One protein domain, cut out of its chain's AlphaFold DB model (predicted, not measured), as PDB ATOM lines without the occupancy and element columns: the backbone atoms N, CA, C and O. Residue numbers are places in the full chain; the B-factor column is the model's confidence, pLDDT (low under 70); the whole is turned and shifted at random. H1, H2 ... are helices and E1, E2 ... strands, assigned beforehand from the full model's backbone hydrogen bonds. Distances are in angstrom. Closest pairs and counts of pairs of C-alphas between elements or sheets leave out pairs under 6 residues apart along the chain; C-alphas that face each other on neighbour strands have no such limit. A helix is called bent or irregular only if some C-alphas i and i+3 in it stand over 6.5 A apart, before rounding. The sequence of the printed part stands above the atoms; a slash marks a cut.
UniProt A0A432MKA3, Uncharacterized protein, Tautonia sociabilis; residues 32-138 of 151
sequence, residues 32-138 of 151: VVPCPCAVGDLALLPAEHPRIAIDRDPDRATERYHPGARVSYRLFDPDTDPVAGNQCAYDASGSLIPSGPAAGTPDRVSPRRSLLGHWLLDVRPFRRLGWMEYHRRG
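What this domain is: This is residues 32 to 138 of the 151 residues of an uncharacterized protein of Tautonia sociabilis (UniProt A0A432MKA3). A small antiparallel sheet of three strands, E1 to E3, stands between the short helices H1 and H2 towards one end of the domain and the long helix H4 towards the other, while the short helix H3 crosses over E2. H4 is kinked near residue 130 and set off from the sheet, and the stretch from 91 to 114, with no named element, joins it to E3. The printed part has 107 residues with four named helices and three named strands, in the order H1, H2, E1, H3, E2, E3, H4 along the chain; the sheet's order is E1, E2, E3, all antiparallel, and the class is mixed, helices and strands, with 38 of the 107 printed residues in the named helices and 16 in the named strands. The whole is compact, with a radius of gyration of the C-alphas of 13.0 A and a rounded outline spanning 37 by 32 by 24 A.

Where its parts are: H1, residues 39 to 43, begins with C-alpha 39 at (98.754, 188.695, 142.823) and is 8.3 A long; it is neither bent nor irregular, but only just: C-alphas 40 and 43 are 6.1 A apart. H2, residues 45 to 48, is 5.6 A long, and E1, residues 53 to 56, is 9.9 A. H3, residues 59 to 65, is 10.1 A long. E2, residues 71 to 76, is 16.8 A long, and E3, residues 85 to 90, is 16.6 A. H4, residues 115 to 136, is 24.5 A from first to last C-alpha and ends with C-alpha 136 at (113.823, 178.972, 160.506). It is irregular: C-alphas 128 and 131 are 9.3 A apart, and near residue 130 it has a kink of 118 degrees.

How they stand to each other: E2 is the inner strand of the sheet. E1 and E2 are antiparallel, with N 55 and O 74 2.9 A apart. E2 and E3 form a hairpin, with N 73 and O 88 2.8 A apart. Residues 106 to 107 pair with residues 85 to 86 of E3, antiparallel. H3 is on the sheet at a height of 8.8 A, over E2 and across the strands at 73 degrees on the local plane; the closest C-alphas of H3 and E2 are those of Thr 62 and Ser 72, 5.9 A apart. H1 only grazes the sheet; its closest C-alpha to E3 is that of Val 39, 6.6 A from that of Tyr 90. H2 is only just on the sheet, with 5 pairs of C-alphas within 10 A, and only grazes it with residues 45 to 46. H1 and H2 meet only through their link. H4 is not on the sheet; it is near H3 and apart from E1 and E2. Every O i to N i+4 pair is within hydrogen-bond range in H3, as are 12 of 18 in H4 and 0 of 1 in H1, where 2 of 2 O i to N i+3 pairs are; H2 is too short for an O i to N i+4 pair.

The domain as a whole: The two C-alphas farthest apart, those of Ala 47 and Arg 128, are 37.6 A from each other. The printed part has no cut. The link from E3 to H4, 24 residues, is long. The mean pLDDT of the printed part is 94.6, and no printed residue is under 70.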
ATOM      1  N   VAL A  32      96.575 175.477 155.423       95.25
ATOM      2  CA  VAL A  32      96.289 176.780 154.826       95.25
ATOM      3  C   VAL A  32      96.241 176.659 153.311       95.25
ATOM      4  O   VAL A  32      96.919 175.809 152.739       95.25
ATOM      5  N   VAL A  33      95.459 177.525 152.669       96.56
ATOM      6  CA  VAL A  33      95.476 177.659 151.210       96.56
ATOM      7  C   VAL A  33      96.827 178.262 150.797       96.56
ATOM      8  O   VAL A  33      97.212 179.302 151.357       96.56
ATOM      9  N   PRO A  34      97.578 177.632 149.876       96.06
ATOM     10  CA  PRO A  34      98.846 178.170 149.401       96.06
ATOM     11  C   PRO A  34      98.680 179.539 148.734       96.06
ATOM     12  O   PRO A  34      97.694 179.821 148.056       96.06
ATOM     13  N   CYS A  35      99.666 180.409 148.930       96.31
ATOM     14  CA  CYS A  35      99.757 181.672 148.222       96.31
ATOM     15  C   CYS A  35     100.008 181.407 146.735       96.31
ATOM     16  O   CYS A  35     100.978 180.710 146.410       96.31
ATOM     17  N   PRO A  36      99.209 181.997 145.834       96.19
ATOM     18  CA  PRO A  36      99.519 181.937 144.421       96.19
ATOM     19  C   PRO A  36     100.740 182.806 144.100       96.19
ATOM     20  O   PRO A  36     101.046 183.769 144.814       96.19
ATOM     21  N   CYS A  37     101.423 182.474 143.006       94.81
ATOM     22  CA  CYS A  37     102.686 183.101 142.619       94.81
ATOM     23  C   CYS A  37     102.530 184.523 142.075       94.81
ATOM     24  O   CYS A  37     103.441 185.334 142.249       94.81
ATOM     25  N   ALA A  38     101.389 184.842 141.463       96.25
ATOM     26  CA  ALA A  38     101.052 186.193 141.043       96.25
ATOM     27  C   ALA A  38      99.853 186.727 141.832       96.25
ATOM     28  O   ALA A  38      98.901 186.009 142.131       96.25
ATOM     29  N   VAL A  39      99.864 188.027 142.128       96.88
ATOM     30  CA  VAL A  39      98.754 188.695 142.823       96.88
ATOM     31  C   VAL A  39      97.435 188.596 142.043       96.88
ATOM     32  O   VAL A  39      96.366 188.546 142.646       96.88
ATOM     33  N   GLY A  40      97.499 188.531 140.708       97.00
ATOM     34  CA  GLY A  40      96.322 188.379 139.845       97.00
ATOM     35  C   GLY A  40      95.598 187.042 140.033       97.00
ATOM     36  O   GLY A  40      94.372 186.993 139.949       97.00
ATOM     37  N   ASP A  41      96.331 185.987 140.383       97.19
ATOM     38  CA  ASP A  41      95.792 184.632 140.543       97.19
ATOM     39  C   ASP A  41      94.957 184.479 141.824       97.19
ATOM     40  O   ASP A  41      94.200 183.521 141.964       97.19
ATOM     41  N   LEU A  42      95.005 185.456 142.742       97.00
ATOM     42  CA  LEU A  42      94.083 185.519 143.880       97.00
ATOM     43  C   LEU A  42      92.614 185.480 143.428       97.00
ATOM     44  O   LEU A  42      91.768 184.942 144.138       97.00
ATOM     45  N   ALA A  43      92.310 186.009 142.238       97.38
ATOM     46  CA  ALA A  43      90.966 185.997 141.667       97.38
ATOM     47  C   ALA A  43      90.477 184.592 141.265       97.38
ATOM     48  O   ALA A  43      89.276 184.406 141.073       97.38
ATOM     49  N   LEU A  44      91.379 183.614 141.143       96.81
ATOM     50  CA  LEU A  44      91.059 182.239 140.752       96.81
ATOM     51  C   LEU A  44      90.711 181.357 141.959       96.81
ATOM     52  O   LEU A  44      89.941 180.409 141.818       96.81
ATOM     53  N   LEU A  45      91.208 181.699 143.154       96.69
ATOM     54  CA  LEU A  45      91.021 180.899 144.371       96.69
ATOM     55  C   LEU A  45      89.553 180.574 144.702       96.69
ATOM     56  O   LEU A  45      89.298 179.443 145.109       96.69
ATOM     57  N   PRO A  46      88.562 181.472 144.513       98.00
ATOM     58  CA  PRO A  46      87.166 181.146 144.809       98.00
ATOM     59  C   PRO A  46      86.574 179.998 143.977       98.00
ATOM     60  O   PRO A  46      85.555 179.439 144.379       98.00
ATOM     61  N   ALA A  47      87.174 179.643 142.833       97.44
ATOM     62  CA  ALA A  47      86.726 178.503 142.033       97.44
ATOM     63  C   ALA A  47      86.989 177.161 142.741       97.44
ATOM     64  O   ALA A  47      86.179 176.242 142.633       97.44
ATOM     65  N   GLU A  48      88.093 177.067 143.485       95.88
ATOM     66  CA  GLU A  48      88.510 175.866 144.223       95.88
ATOM     67  C   GLU A  48      88.149 175.946 145.712       95.88
ATOM     68  O   GLU A  48      87.853 174.932 146.343       95.88
ATOM     69  N   HIS A  49      88.091 177.165 146.257       97.31
ATOM     70  CA  HIS A  49      87.775 177.465 147.651       97.31
ATOM     71  C   HIS A  49      86.599 178.451 147.747       97.31
ATOM     72  O   HIS A  49      86.800 179.638 148.015       97.31
ATOM     73  N   PRO A  50      85.341 178.003 147.578       97.56
ATOM     74  CA  PRO A  50      84.181 178.898 147.472       97.56
ATOM     75  C   PRO A  50      83.918 179.778 148.702       97.56
ATOM     76  O   PRO A  50      83.185 180.765 148.617       97.56
ATOM     77  N   ARG A  51      84.478 179.416 149.862       97.62
ATOM     78  CA  ARG A  51      84.323 180.138 151.134       97.62
ATOM     79  C   ARG A  51      85.577 180.897 151.558       97.62
ATOM     80  O   ARG A  51      85.603 181.432 152.670       97.62
ATOM     81  N   ILE A  52      86.589 180.969 150.692       98.31
ATOM     82  CA  ILE A  52      87.817 181.698 150.986       98.31
ATOM     83  C   ILE A  52      87.537 183.189 151.154       98.31
ATOM     84  O   ILE A  52      86.854 183.830 150.357       98.31
ATOM     85  N   ALA A  53      88.104 183.756 152.208       98.31
ATOM     86  CA  ALA A  53      88.238 185.184 152.376       98.31
ATOM     87  C   ALA A  53      89.647 185.617 151.969       98.31
ATOM     88  O   ALA A  53      90.634 185.022 152.406       98.31
ATOM     89  N   ILE A  54      89.712 186.674 151.161       98.31
ATOM     90  CA  ILE A  54      90.950 187.279 150.669       98.31
ATOM     91  C   ILE A  54      90.951 188.738 151.123       98.31
ATOM     92  O   ILE A  54      90.295 189.587 150.519       98.31
ATOM     93  N   ASP A  55      91.660 189.029 152.210       97.56
ATOM     94  CA  ASP A  55      91.711 190.372 152.789       97.56
ATOM     95  C   ASP A  55      93.001 191.078 152.428       97.56
ATOM     96  O   ASP A  55      94.079 190.567 152.708       97.56
ATOM     97  N   ARG A  56      92.907 192.285 151.872       97.75
ATOM     98  CA  ARG A  56      94.076 193.151 151.706       97.75
ATOM     99  C   ARG A  56      94.458 193.754 153.055       97.75
ATOM    100  O   ARG A  56      93.624 194.398 153.696       97.75
ATOM    101  N   ASP A  57      95.716 193.615 153.455       96.75
ATOM    102  CA  ASP A  57      96.198 194.312 154.642       96.75
ATOM    103  C   ASP A  57      96.311 195.822 154.392       96.75
ATOM    104  O   ASP A  57      96.624 196.259 153.278       96.75
ATOM    105  N   PRO A  58      96.106 196.653 155.429       97.00
ATOM    106  CA  PRO A  58      96.393 198.077 155.338       97.00
ATOM    107  C   PRO A  58      97.858 198.325 154.962       97.00
ATOM    108  O   PRO A  58      98.746 197.700 155.539       97.00
ATOM    109  N   ASP A  59      98.126 199.314 154.105       95.69
ATOM    110  CA  ASP A  59      99.489 199.625 153.632       95.69
ATOM    111  C   ASP A  59     100.478 199.829 154.796       95.69
ATOM    112  O   ASP A  59     101.558 199.245 154.814       95.69
ATOM    113  N   ARG A  60     100.055 200.524 155.862       95.69
ATOM    114  CA  ARG A  60     100.852 200.705 157.094       95.69
ATOM    115  C   ARG A  60     101.256 199.397 157.793       95.69
ATOM    116  O   ARG A  60     102.229 199.374 158.540       95.69
ATOM    117  N   ALA A  61     100.452 198.341 157.665       93.31
ATOM    118  CA  ALA A  61     100.747 197.034 158.243       93.31
ATOM    119  C   ALA A  61     101.736 196.283 157.346       93.31
ATOM    120  O   ALA A  61     102.732 195.777 157.859       93.31
ATOM    121  N   THR A  62     101.509 196.315 156.030       95.69
ATOM    122  CA  THR A  62     102.432 195.799 155.012       95.69
ATOM    123  C   THR A  62     103.826 196.401 155.180       95.69
ATOM    124  O   THR A  62     104.784 195.671 155.393       95.69
ATOM    125  N   GLU A  63     103.950 197.728 155.218       94.25
ATOM    126  CA  GLU A  63     105.239 198.417 155.385       94.25
ATOM    127  C   GLU A  63     105.946 198.051 156.696       94.25
ATOM    128  O   GLU A  63     107.170 197.927 156.750       94.25
ATOM    129  N   ARG A  64     105.175 197.869 157.774       93.69
ATOM    130  CA  ARG A  64     105.714 197.587 159.106       93.69
ATOM    131  C   ARG A  64     106.211 196.152 159.260       93.69
ATOM    132  O   ARG A  64     107.197 195.939 159.964       93.69
ATOM    133  N   TYR A  65     105.477 195.183 158.721       92.31
ATOM    134  CA  TYR A  65     105.726 193.756 158.959       92.31
ATOM    135  C   TYR A  65     106.383 193.050 157.775       92.31
ATOM    136  O   TYR A  65     107.064 192.051 157.990       92.31
ATOM    137  N   HIS A  66     106.245 193.605 156.573       93.62
ATOM    138  CA  HIS A  66     106.748 193.060 155.316       93.62
ATOM    139  C   HIS A  66     107.535 194.134 154.537       93.62
ATOM    140  O   HIS A  66     107.173 194.481 153.411       93.62
ATOM    141  N   PRO A  67     108.610 194.710 155.115       94.25
ATOM    142  CA  PRO A  67     109.349 195.805 154.491       94.25
ATOM    143  C   PRO A  67     109.962 195.370 153.156       94.25
ATOM    144  O   PRO A  67     110.860 194.530 153.125       94.25
ATOM    145  N   GLY A  68     109.481 195.969 152.064       92.25
ATOM    146  CA  GLY A  68     109.843 195.623 150.683       92.25
ATOM    147  C   GLY A  68     108.692 195.014 149.876       92.25
ATOM    148  O   GLY A  68     108.750 195.021 148.649       92.25
ATOM    149  N   ALA A  69     107.623 194.552 150.531       97.19
ATOM    150  CA  ALA A  69     106.390 194.175 149.852       97.19
ATOM    151  C   ALA A  69     105.607 195.423 149.425       97.19
ATOM    152  O   ALA A  69     105.522 196.411 150.158       97.19
ATOM    153  N   ARG A  70     104.995 195.369 148.240       97.88
ATOM    154  CA  ARG A  70     104.096 196.416 147.743       97.88
ATOM    155  C   ARG A  70     102.694 196.264 148.318       97.88
ATOM    156  O   ARG A  70     102.030 197.273 148.575       97.88
ATOM    157  N   VAL A  71     102.236 195.021 148.457       98.00
ATOM    158  CA  VAL A  71     100.917 194.661 148.989       98.00
ATOM    159  C   VAL A  71     101.016 193.350 149.768       98.00
ATOM    160  O   VAL A  71     101.854 192.496 149.463       98.00
ATOM    161  N   SER A  72     100.103 193.157 150.715       97.94
ATOM    162  CA  SER A  72      99.907 191.871 151.378       97.94
ATOM    163  C   SER A  72      98.425 191.521 151.430       97.94
ATOM    164  O   SER A  72      97.570 192.401 151.570       97.94
ATOM    165  N   TYR A  73      98.137 190.232 151.290       98.31
ATOM    166  CA  TYR A  73      96.808 189.649 151.392       98.31
ATOM    167  C   TYR A  73      96.805 188.511 152.403       98.31
ATOM    168  O   TYR A  73      97.778 187.764 152.500       98.31
ATOM    169  N   ARG A  74      95.705 188.360 153.135       97.62
ATOM    170  CA  ARG A  74      95.459 187.230 154.027       97.62
ATOM    171  C   ARG A  74      94.413 186.317 153.421       97.62
ATOM    172  O   ARG A  74      93.312 186.762 153.104       97.62
ATOM    173  N   LEU A  75      94.771 185.046 153.300       98.06
ATOM    174  CA  LEU A  75      93.903 183.963 152.874       98.06
ATOM    175  C   LEU A  75      93.358 183.256 154.110       98.06
ATOM    176  O   LEU A  75      94.116 182.831 154.984       98.06
ATOM    177  N   PHE A  76      92.041 183.116 154.185       98.19
ATOM    178  CA  PHE A  76      91.379 182.340 155.223       98.19
ATOM    179  C   PHE A  76      90.231 181.546 154.615       98.19
ATOM    180  O   PHE A  76      89.265 182.139 154.145       98.19
ATOM    181  N   ASP A  77      90.318 180.221 154.661       98.19
ATOM    182  CA  ASP A  77      89.261 179.330 154.193       98.19
ATOM    183  C   ASP A  77      88.815 178.408 155.341       98.19
ATOM    184  O   ASP A  77      89.585 177.529 155.741       98.19
ATOM    185  N   PRO A  78      87.591 178.583 155.879       97.06
ATOM    186  CA  PRO A  78      87.101 177.771 156.985       97.06
ATOM    187  C   PRO A  78      86.898 176.295 156.621       97.06
ATOM    188  O   PRO A  78      86.811 175.479 157.541       97.06
ATOM    189  N   ASP A  79      86.805 175.955 155.330       96.75
ATOM    190  CA  ASP A  79      86.684 174.568 154.872       96.75
ATOM    191  C   ASP A  79      88.057 173.869 154.828       96.75
ATOM    192  O   ASP A  79      88.144 172.667 155.088       96.75
ATOM    193  N   THR A  80      89.138 174.622 154.585       95.81
ATOM    194  CA  THR A  80      90.527 174.132 154.669       95.81
ATOM    195  C   THR A  80      90.981 173.984 156.124       95.81
ATOM    196  O   THR A  80      91.456 172.920 156.533       95.81
ATOM    197  N   ASP A  81      90.825 175.038 156.930       96.50
ATOM    198  CA  ASP A  81      91.046 174.999 158.375       96.50
ATOM    199  C   ASP A  81      90.221 176.101 159.062       96.50
ATOM    200  O   ASP A  81      90.319 177.277 158.708       96.50
ATOM    201  N   PRO A  82      89.441 175.782 160.109       96.25
ATOM    202  CA  PRO A  82      88.558 176.757 160.748       96.25
ATOM    203  C   PRO A  82      89.300 177.800 161.602       96.25
ATOM    204  O   PRO A  82      88.659 178.622 162.267       96.25
ATOM    205  N   VAL A  83      90.635 177.744 161.672       96.44
ATOM    206  CA  VAL A  83      91.460 178.585 162.543       96.44
ATOM    207  C   VAL A  83      92.625 179.228 161.804       96.44
ATOM    208  O   VAL A  83      92.831 180.424 161.988       96.44
ATOM    209  N   ALA A  84      93.407 178.465 161.046       96.56
ATOM    210  CA  ALA A  84      94.638 178.938 160.418       96.56
ATOM    211  C   ALA A  84      94.369 179.788 159.167       96.56
ATOM    212  O   ALA A  84      93.307 179.705 158.558       96.56
ATOM    213  N   GLY A  85      95.336 180.621 158.794       96.56
ATOM    214  CA  GLY A  85      95.302 181.417 157.569       96.56
ATOM    215  C   GLY A  85      96.691 181.548 156.960       96.56
ATOM    216  O   GLY A  85      97.672 181.106 157.554       96.56
ATOM    217  N   ASN A  86      96.790 182.158 155.786       96.56
ATOM    218  CA  ASN A  86      98.066 182.392 155.119       96.56
ATOM    219  C   ASN A  86      98.240 183.866 154.776       96.56
ATOM    220  O   ASN A  86      97.339 184.469 154.198       96.56
ATOM    221  N   GLN A  87      99.388 184.448 155.103       96.56
ATOM    222  CA  GLN A  87      99.746 185.790 154.663       96.56
ATOM    223  C   GLN A  87     100.598 185.690 153.395       96.56
ATOM    224  O   GLN A  87     101.693 185.133 153.422       96.56
ATOM    225  N   CYS A  88     100.123 186.292 152.310       97.12
ATOM    226  CA  CYS A  88     100.795 186.376 151.019       97.12
ATOM    227  C   CYS A  88     101.267 187.810 150.780       97.12
ATOM    228  O   CYS A  88     100.469 188.741 150.867       97.12
ATOM    229  N   ALA A  89     102.551 188.003 150.491       97.19
ATOM    230  CA  ALA A  89     103.137 189.318 150.249       97.19
ATOM    231  C   ALA A  89     103.737 189.370 148.843       97.19
ATOM    232  O   ALA A  89     104.471 188.461 148.458       97.19
ATOM    233  N   TYR A  90     103.422 190.427 148.097       97.38
ATOM    234  CA  TYR A  90     103.820 190.575 146.699       97.38
ATOM    235  C   TYR A  90     104.651 191.839 146.504       97.38
ATOM    236  O   TYR A  90     104.424 192.859 147.164       97.38
ATOM    237  N   ASP A  91     105.613 191.769 145.593       96.62
ATOM    238  CA  ASP A  91     106.438 192.906 145.197       96.62
ATOM    239  C   ASP A  91     105.695 193.868 144.251       96.62
ATOM    240  O   ASP A  91     104.494 193.745 144.000       96.62
ATOM    241  N   ALA A  92     106.404 194.880 143.745       96.69
ATOM    242  CA  ALA A  92     105.829 195.880 142.848       96.69
ATOM    243  C   ALA A  92     105.425 195.323 141.469       96.69
ATOM    244  O   ALA A  92     104.533 195.894 140.845       96.69
ATOM    245  N   SER A  93     106.040 194.225 141.016       96.12
ATOM    246  CA  SER A  93     105.625 193.476 139.819       96.12
ATOM    247  C   SER A  93     104.404 192.589 140.068       96.12
ATOM    248  O   SER A  93     103.821 192.072 139.119       96.12
ATOM    249  N   GLY A  94     103.985 192.424 141.326       96.25
ATOM    250  CA  GLY A  94     102.896 191.527 141.693       96.25
ATOM    251  C   GLY A  94     103.334 190.069 141.816       96.25
ATOM    252  O   GLY A  94     102.472 189.192 141.841       96.25
ATOM    253  N   SER A  95     104.638 189.802 141.914       96.00
ATOM    254  CA  SER A  95     105.192 188.470 142.150       96.00
ATOM    255  C   SER A  95     105.273 188.175 143.645       96.00
ATOM    256  O   SER A  95     105.566 189.060 144.455       96.00
ATOM    257  N   LEU A  96     104.981 186.931 144.024       95.81
ATOM    258  CA  LEU A  96     105.056 186.479 145.408       95.81
ATOM    259  C   LEU A  96     106.494 186.595 145.915       95.81
ATOM    260  O   LEU A  96     107.435 186.177 145.244       95.81
ATOM    261  N   ILE A  97     106.655 187.100 147.135       93.81
ATOM    262  CA  ILE A  97     107.936 187.148 147.834       93.81
ATOM    263  C   ILE A  97     108.041 185.896 148.724       93.81
ATOM    264  O   ILE A  97     107.402 185.849 149.779       93.81
ATOM    265  N   PRO A  98     108.835 184.873 148.349       89.38
ATOM    266  CA  PRO A  98     108.821 183.581 149.040       89.38
ATOM    267  C   PRO A  98     109.711 183.553 150.290       89.38
ATOM    268  O   PRO A  98     109.643 182.627 151.094       89.38
ATOM    269  N   SER A  99     110.606 184.531 150.451       89.06
ATOM    270  CA  SER A  99     111.567 184.557 151.553       89.06
ATOM    271  C   SER A  99     112.073 185.969 151.853       89.06
ATOM    272  O   SER A  99     111.777 186.926 151.140       89.06
ATOM    273  N   GLY A 100     112.848 186.100 152.929       90.56
ATOM    274  CA  GLY A 100     113.362 187.388 153.384       90.56
ATOM    275  C   GLY A 100     112.377 188.155 154.273       90.56
ATOM    276  O   GLY A 100     111.313 187.639 154.620       90.56
ATOM    277  N   PRO A 101     112.733 189.386 154.672       91.25
ATOM    278  CA  PRO A 101     111.946 190.183 155.613       91.25
ATOM    279  C   PRO A 101     110.592 190.637 155.054       91.25
ATOM    280  O   PRO A 101     109.691 190.923 155.832       91.25
ATOM    281  N   ALA A 102     110.452 190.707 153.729       93.88
ATOM    282  CA  ALA A 102     109.215 191.093 153.058       93.88
ATOM    283  C   ALA A 102     108.234 189.929 152.856       93.88
ATOM    284  O   ALA A 102     107.087 190.169 152.492       93.88
ATOM    285  N   ALA A 103     108.659 188.679 153.054       93.25
ATOM    286  CA  ALA A 103     107.778 187.542 152.828       93.25
ATOM    287  C   ALA A 103     106.663 187.484 153.878       93.25
ATOM    288  O   ALA A 103     106.829 187.913 155.024       93.25
ATOM    289  N   GLY A 104     105.518 186.951 153.462       92.44
ATOM    290  CA  GLY A 104     104.424 186.626 154.366       92.44
ATOM    291  C   GLY A 104     104.710 185.367 155.187       92.44
ATOM    292  O   GLY A 104     105.774 184.767 155.085       92.44
ATOM    293  N   THR A 105     103.760 184.963 156.024       92.44
ATOM    294  CA  THR A 105     103.868 183.786 156.895       92.44
ATOM    295  C   THR A 105     102.491 183.155 157.102       92.44
ATOM    296  O   THR A 105     101.514 183.897 157.206       92.44
ATOM    297  N   PRO A 106     102.359 181.832 157.264       93.62
ATOM    298  CA  PRO A 106     101.108 181.260 157.721       93.62
ATOM    299  C   PRO A 106     100.775 181.745 159.138       93.62
ATOM    300  O   PRO A 106     101.623 181.748 160.036       93.62
ATOM    301  N   ASP A 107      99.520 182.129 159.334       94.12
ATOM    302  CA  ASP A 107      98.951 182.465 160.628       94.12
ATOM    303  C   ASP A 107      98.472 181.183 161.308       94.12
ATOM    304  O   ASP A 107      97.624 180.449 160.787       94.12
ATOM    305  N   ARG A 108      98.935 180.928 162.532       94.06
ATOM    306  CA  ARG A 108      98.365 179.862 163.366       94.06
ATOM    307  C   ARG A 108      96.909 180.142 163.692       94.06
ATOM    308  O   ARG A 108      96.149 179.191 163.881       94.06
ATOM    309  N   VAL A 109      96.557 181.425 163.802       96.31
ATOM    310  CA  VAL A 109      95.194 181.908 163.992       96.31
ATOM    311  C   VAL A 109      94.946 183.086 163.060       96.31
ATOM    312  O   VAL A 109      95.508 184.162 163.241       96.31
ATOM    313  N   SER A 110      94.042 182.902 162.105       96.62
ATOM    314  CA  SER A 110      93.557 183.971 161.246       96.62
ATOM    315  C   SER A 110      92.932 185.096 162.085       96.62
ATOM    316  O   SER A 110      92.139 184.821 163.001       96.62
ATOM    317  N   PRO A 111      93.203 186.375 161.767       96.19
ATOM    318  CA  PRO A 111      92.564 187.503 162.440       96.19
ATOM    319  C   PRO A 111      91.036 187.501 162.285       96.19
ATOM    320  O   PRO A 111      90.346 187.992 163.180       96.19
ATOM    321  N   ARG A 112      90.491 186.877 161.224       96.19
ATOM    322  CA  ARG A 112      89.041 186.647 161.077       96.19
ATOM    323  C   ARG A 112      88.482 185.704 162.134       96.19
ATOM    324  O   ARG A 112      87.325 185.837 162.523       96.19
ATOM    325  N   ARG A 113      89.291 184.753 162.608       96.44
ATOM    326  CA  ARG A 113      88.882 183.802 163.645       96.44
ATOM    327  C   ARG A 113      89.030 184.382 165.046       96.44
ATOM    328  O   ARG A 113      88.151 184.162 165.885       96.44
ATOM    329  N   SER A 114      90.159 185.035 165.324       97.44
ATOM    330  CA  SER A 114      90.432 185.686 166.609       97.44
ATOM    331  C   SER A 114      91.593 186.674 166.502       97.44
ATOM    332  O   SER A 114      92.752 186.270 166.405       97.44
ATOM    333  N   LEU A 115      91.297 187.970 166.628       96.19
ATOM    334  CA  LEU A 115      92.310 189.032 166.659       96.19
ATOM    335  C   LEU A 115      93.309 188.865 167.814       96.19
ATOM    336  O   LEU A 115      94.510 189.053 167.633       96.19
ATOM    337  N   LEU A 116      92.827 188.487 169.003       97.00
ATOM    338  CA  LEU A 116      93.691 188.275 170.166       97.00
ATOM    339  C   LEU A 116      94.586 187.043 169.982       97.00
ATOM    340  O   LEU A 116      95.769 187.088 170.317       97.00
ATOM    341  N   GLY A 117      94.028 185.957 169.437       96.88
ATOM    342  CA  GLY A 117      94.781 184.739 169.135       96.88
ATOM    343  C   GLY A 117      95.886 185.007 168.117       96.88
ATOM    344  O   GLY A 117      97.040 184.677 168.382       96.88
ATOM    345  N   HIS A 118      95.541 185.695 167.029       96.25
ATOM    346  CA  HIS A 118      96.483 186.136 166.006       96.25
ATOM    347  C   HIS A 118      97.622 186.978 166.605       96.25
ATOM    348  O   HIS A 118      98.808 186.713 166.400       96.25
ATOM    349  N   TRP A 119      97.292 187.965 167.444       96.00
ATOM    350  CA  TRP A 119      98.316 188.802 168.067       96.00
ATOM    351  C   TRP A 119      99.254 188.012 168.993       96.00
ATOM    352  O   TRP A 119     100.470 188.208 168.958       96.00
ATOM    353  N   LEU A 120      98.706 187.127 169.832       96.75
ATOM    354  CA  LEU A 120      99.479 186.375 170.824       96.75
ATOM    355  C   LEU A 120     100.353 185.282 170.209       96.75
ATOM    356  O   LEU A 120     101.450 185.041 170.720       96.75
ATOM    357  N   LEU A 121      99.859 184.603 169.172       93.12
ATOM    358  CA  LEU A 121     100.477 183.394 168.628       93.12
ATOM    359  C   LEU A 121     101.290 183.634 167.357       93.12
ATOM    360  O   LEU A 121     102.205 182.844 167.113       93.12
ATOM    361  N   ASP A 122     101.010 184.720 166.630       92.88
ATOM    362  CA  ASP A 122     101.670 185.051 165.366       92.88
ATOM    363  C   ASP A 122     102.465 186.366 165.491       92.88
ATOM    364  O   ASP A 122     103.700 186.365 165.517       92.88
ATOM    365  N   VAL A 123     101.785 187.501 165.710       93.50
ATOM    366  CA  VAL A 123     102.419 188.839 165.664       93.50
ATOM    367  C   VAL A 123     103.452 189.054 166.773       93.50
ATOM    368  O   VAL A 123     104.568 189.515 166.519       93.50
ATOM    369  N   ARG A 124     103.104 188.772 168.034       94.38
ATOM    370  CA  ARG A 124     104.008 188.996 169.174       94.38
ATOM    371  C   ARG A 124     105.264 188.118 169.075       94.38
ATOM    372  O   ARG A 124     106.352 188.664 169.282       94.38
ATOM    373  N   PRO A 125     105.173 186.810 168.766       91.81
ATOM    374  CA  PRO A 125     106.351 185.989 168.510       91.81
ATOM    375  C   PRO A 125     107.199 186.502 167.343       91.81
ATOM    376  O   PRO A 125     108.409 186.627 167.527       91.81
ATOM    377  N   PHE A 126     106.594 186.885 166.211       90.88
ATOM    378  CA  PHE A 126     107.321 187.466 165.075       90.88
ATOM    379  C   PHE A 126     108.111 188.713 165.486       90.88
ATOM    380  O   PHE A 126     109.317 188.796 165.268       90.88
ATOM    381  N   ARG A 127     107.468 189.650 166.197       91.81
ATOM    382  CA  ARG A 127     108.123 190.871 166.699       91.81
ATOM    383  C   ARG A 127     109.261 190.601 167.681       91.81
ATOM    384  O   ARG A 127     110.163 191.424 167.786       91.81
ATOM    385  N   ARG A 128     109.191 189.507 168.443       93.25
ATOM    386  CA  ARG A 128     110.210 189.147 169.439       93.25
ATOM    387  C   ARG A 128     111.405 188.431 168.811       93.25
ATOM    388  O   ARG A 128     112.525 188.656 169.249       93.25
ATOM    389  N   LEU A 129     111.151 187.523 167.872       91.12
ATOM    390  CA  LEU A 129     112.164 186.628 167.308       91.12
ATOM    391  C   LEU A 129     112.786 187.176 166.017       91.12
ATOM    392  O   LEU A 129     113.921 186.834 165.698       91.12
ATOM    393  N   GLY A 130     112.064 188.037 165.297       89.25
ATOM    394  CA  GLY A 130     112.451 188.516 163.974       89.25
ATOM    395  C   GLY A 130     112.216 187.474 162.877       89.25
ATOM    396  O   GLY A 130     112.096 186.276 163.137       89.25
ATOM    397  N   TRP A 131     112.166 187.942 161.628       85.62
ATOM    398  CA  TRP A 131     111.796 187.127 160.465       85.62
ATOM    399  C   TRP A 131     112.712 185.910 160.253       85.62
ATOM    400  O   TRP A 131     112.227 184.831 159.935       85.62
ATOM    401  N   MET A 132     114.026 186.040 160.493       87.19
ATOM    402  CA  MET A 132     114.989 184.949 160.271       87.19
ATOM    403  C   MET A 132     114.700 183.733 161.155       87.19
ATOM    404  O   MET A 132     114.630 182.608 160.669       87.19
ATOM    405  N   GLU A 133     114.529 183.953 162.462       86.00
ATOM    406  CA  GLU A 133     114.237 182.880 163.419       86.00
ATOM    407  C   GLU A 133     112.807 182.360 163.246       86.00
ATOM    408  O   GLU A 133     112.553 181.169 163.408       86.00
ATOM    409  N   TYR A 134     111.876 183.238 162.873       82.69
ATOM    410  CA  TYR A 134     110.498 182.857 162.591       82.69
ATOM    411  C   TYR A 134     110.405 181.919 161.376       82.69
ATOM    412  O   TYR A 134     109.800 180.853 161.463       82.69
ATOM    413  N   HIS A 135     111.094 182.236 160.277       82.06
ATOM    414  CA  HIS A 135     111.141 181.376 159.090       82.06
ATOM    415  C   HIS A 135     111.970 180.113 159.315       82.06
ATOM    416  O   HIS A 135     111.582 179.054 158.829       82.06
ATOM    417  N   ARG A 136     113.055 180.169 160.105       82.44
ATOM    418  CA  ARG A 136     113.823 178.972 160.506       82.44
ATOM    419  C   ARG A 136     112.940 177.919 161.185       82.44
ATOM    420  O   ARG A 136     113.211 176.729 161.076       82.44
ATOM    421  N   ARG A 137     111.862 178.339 161.854       79.69
ATOM    422  CA  ARG A 137     110.859 177.451 162.472       79.69
ATOM    423  C   ARG A 137     109.818 176.910 161.483       79.69
ATOM    424  O   ARG A 137     108.864 176.269 161.919       79.69
ATOM    425  N   GLY A 138     110.002 177.160 160.185       75.12
ATOM    426  CA  GLY A 138     109.171 176.655 159.095       75.12
ATOM    427  C   GLY A 138     107.932 177.497 158.796       75.12
ATOM    428  O   GLY A 138     106.956 176.949 158.303       75.12
TER     429      GLY A 138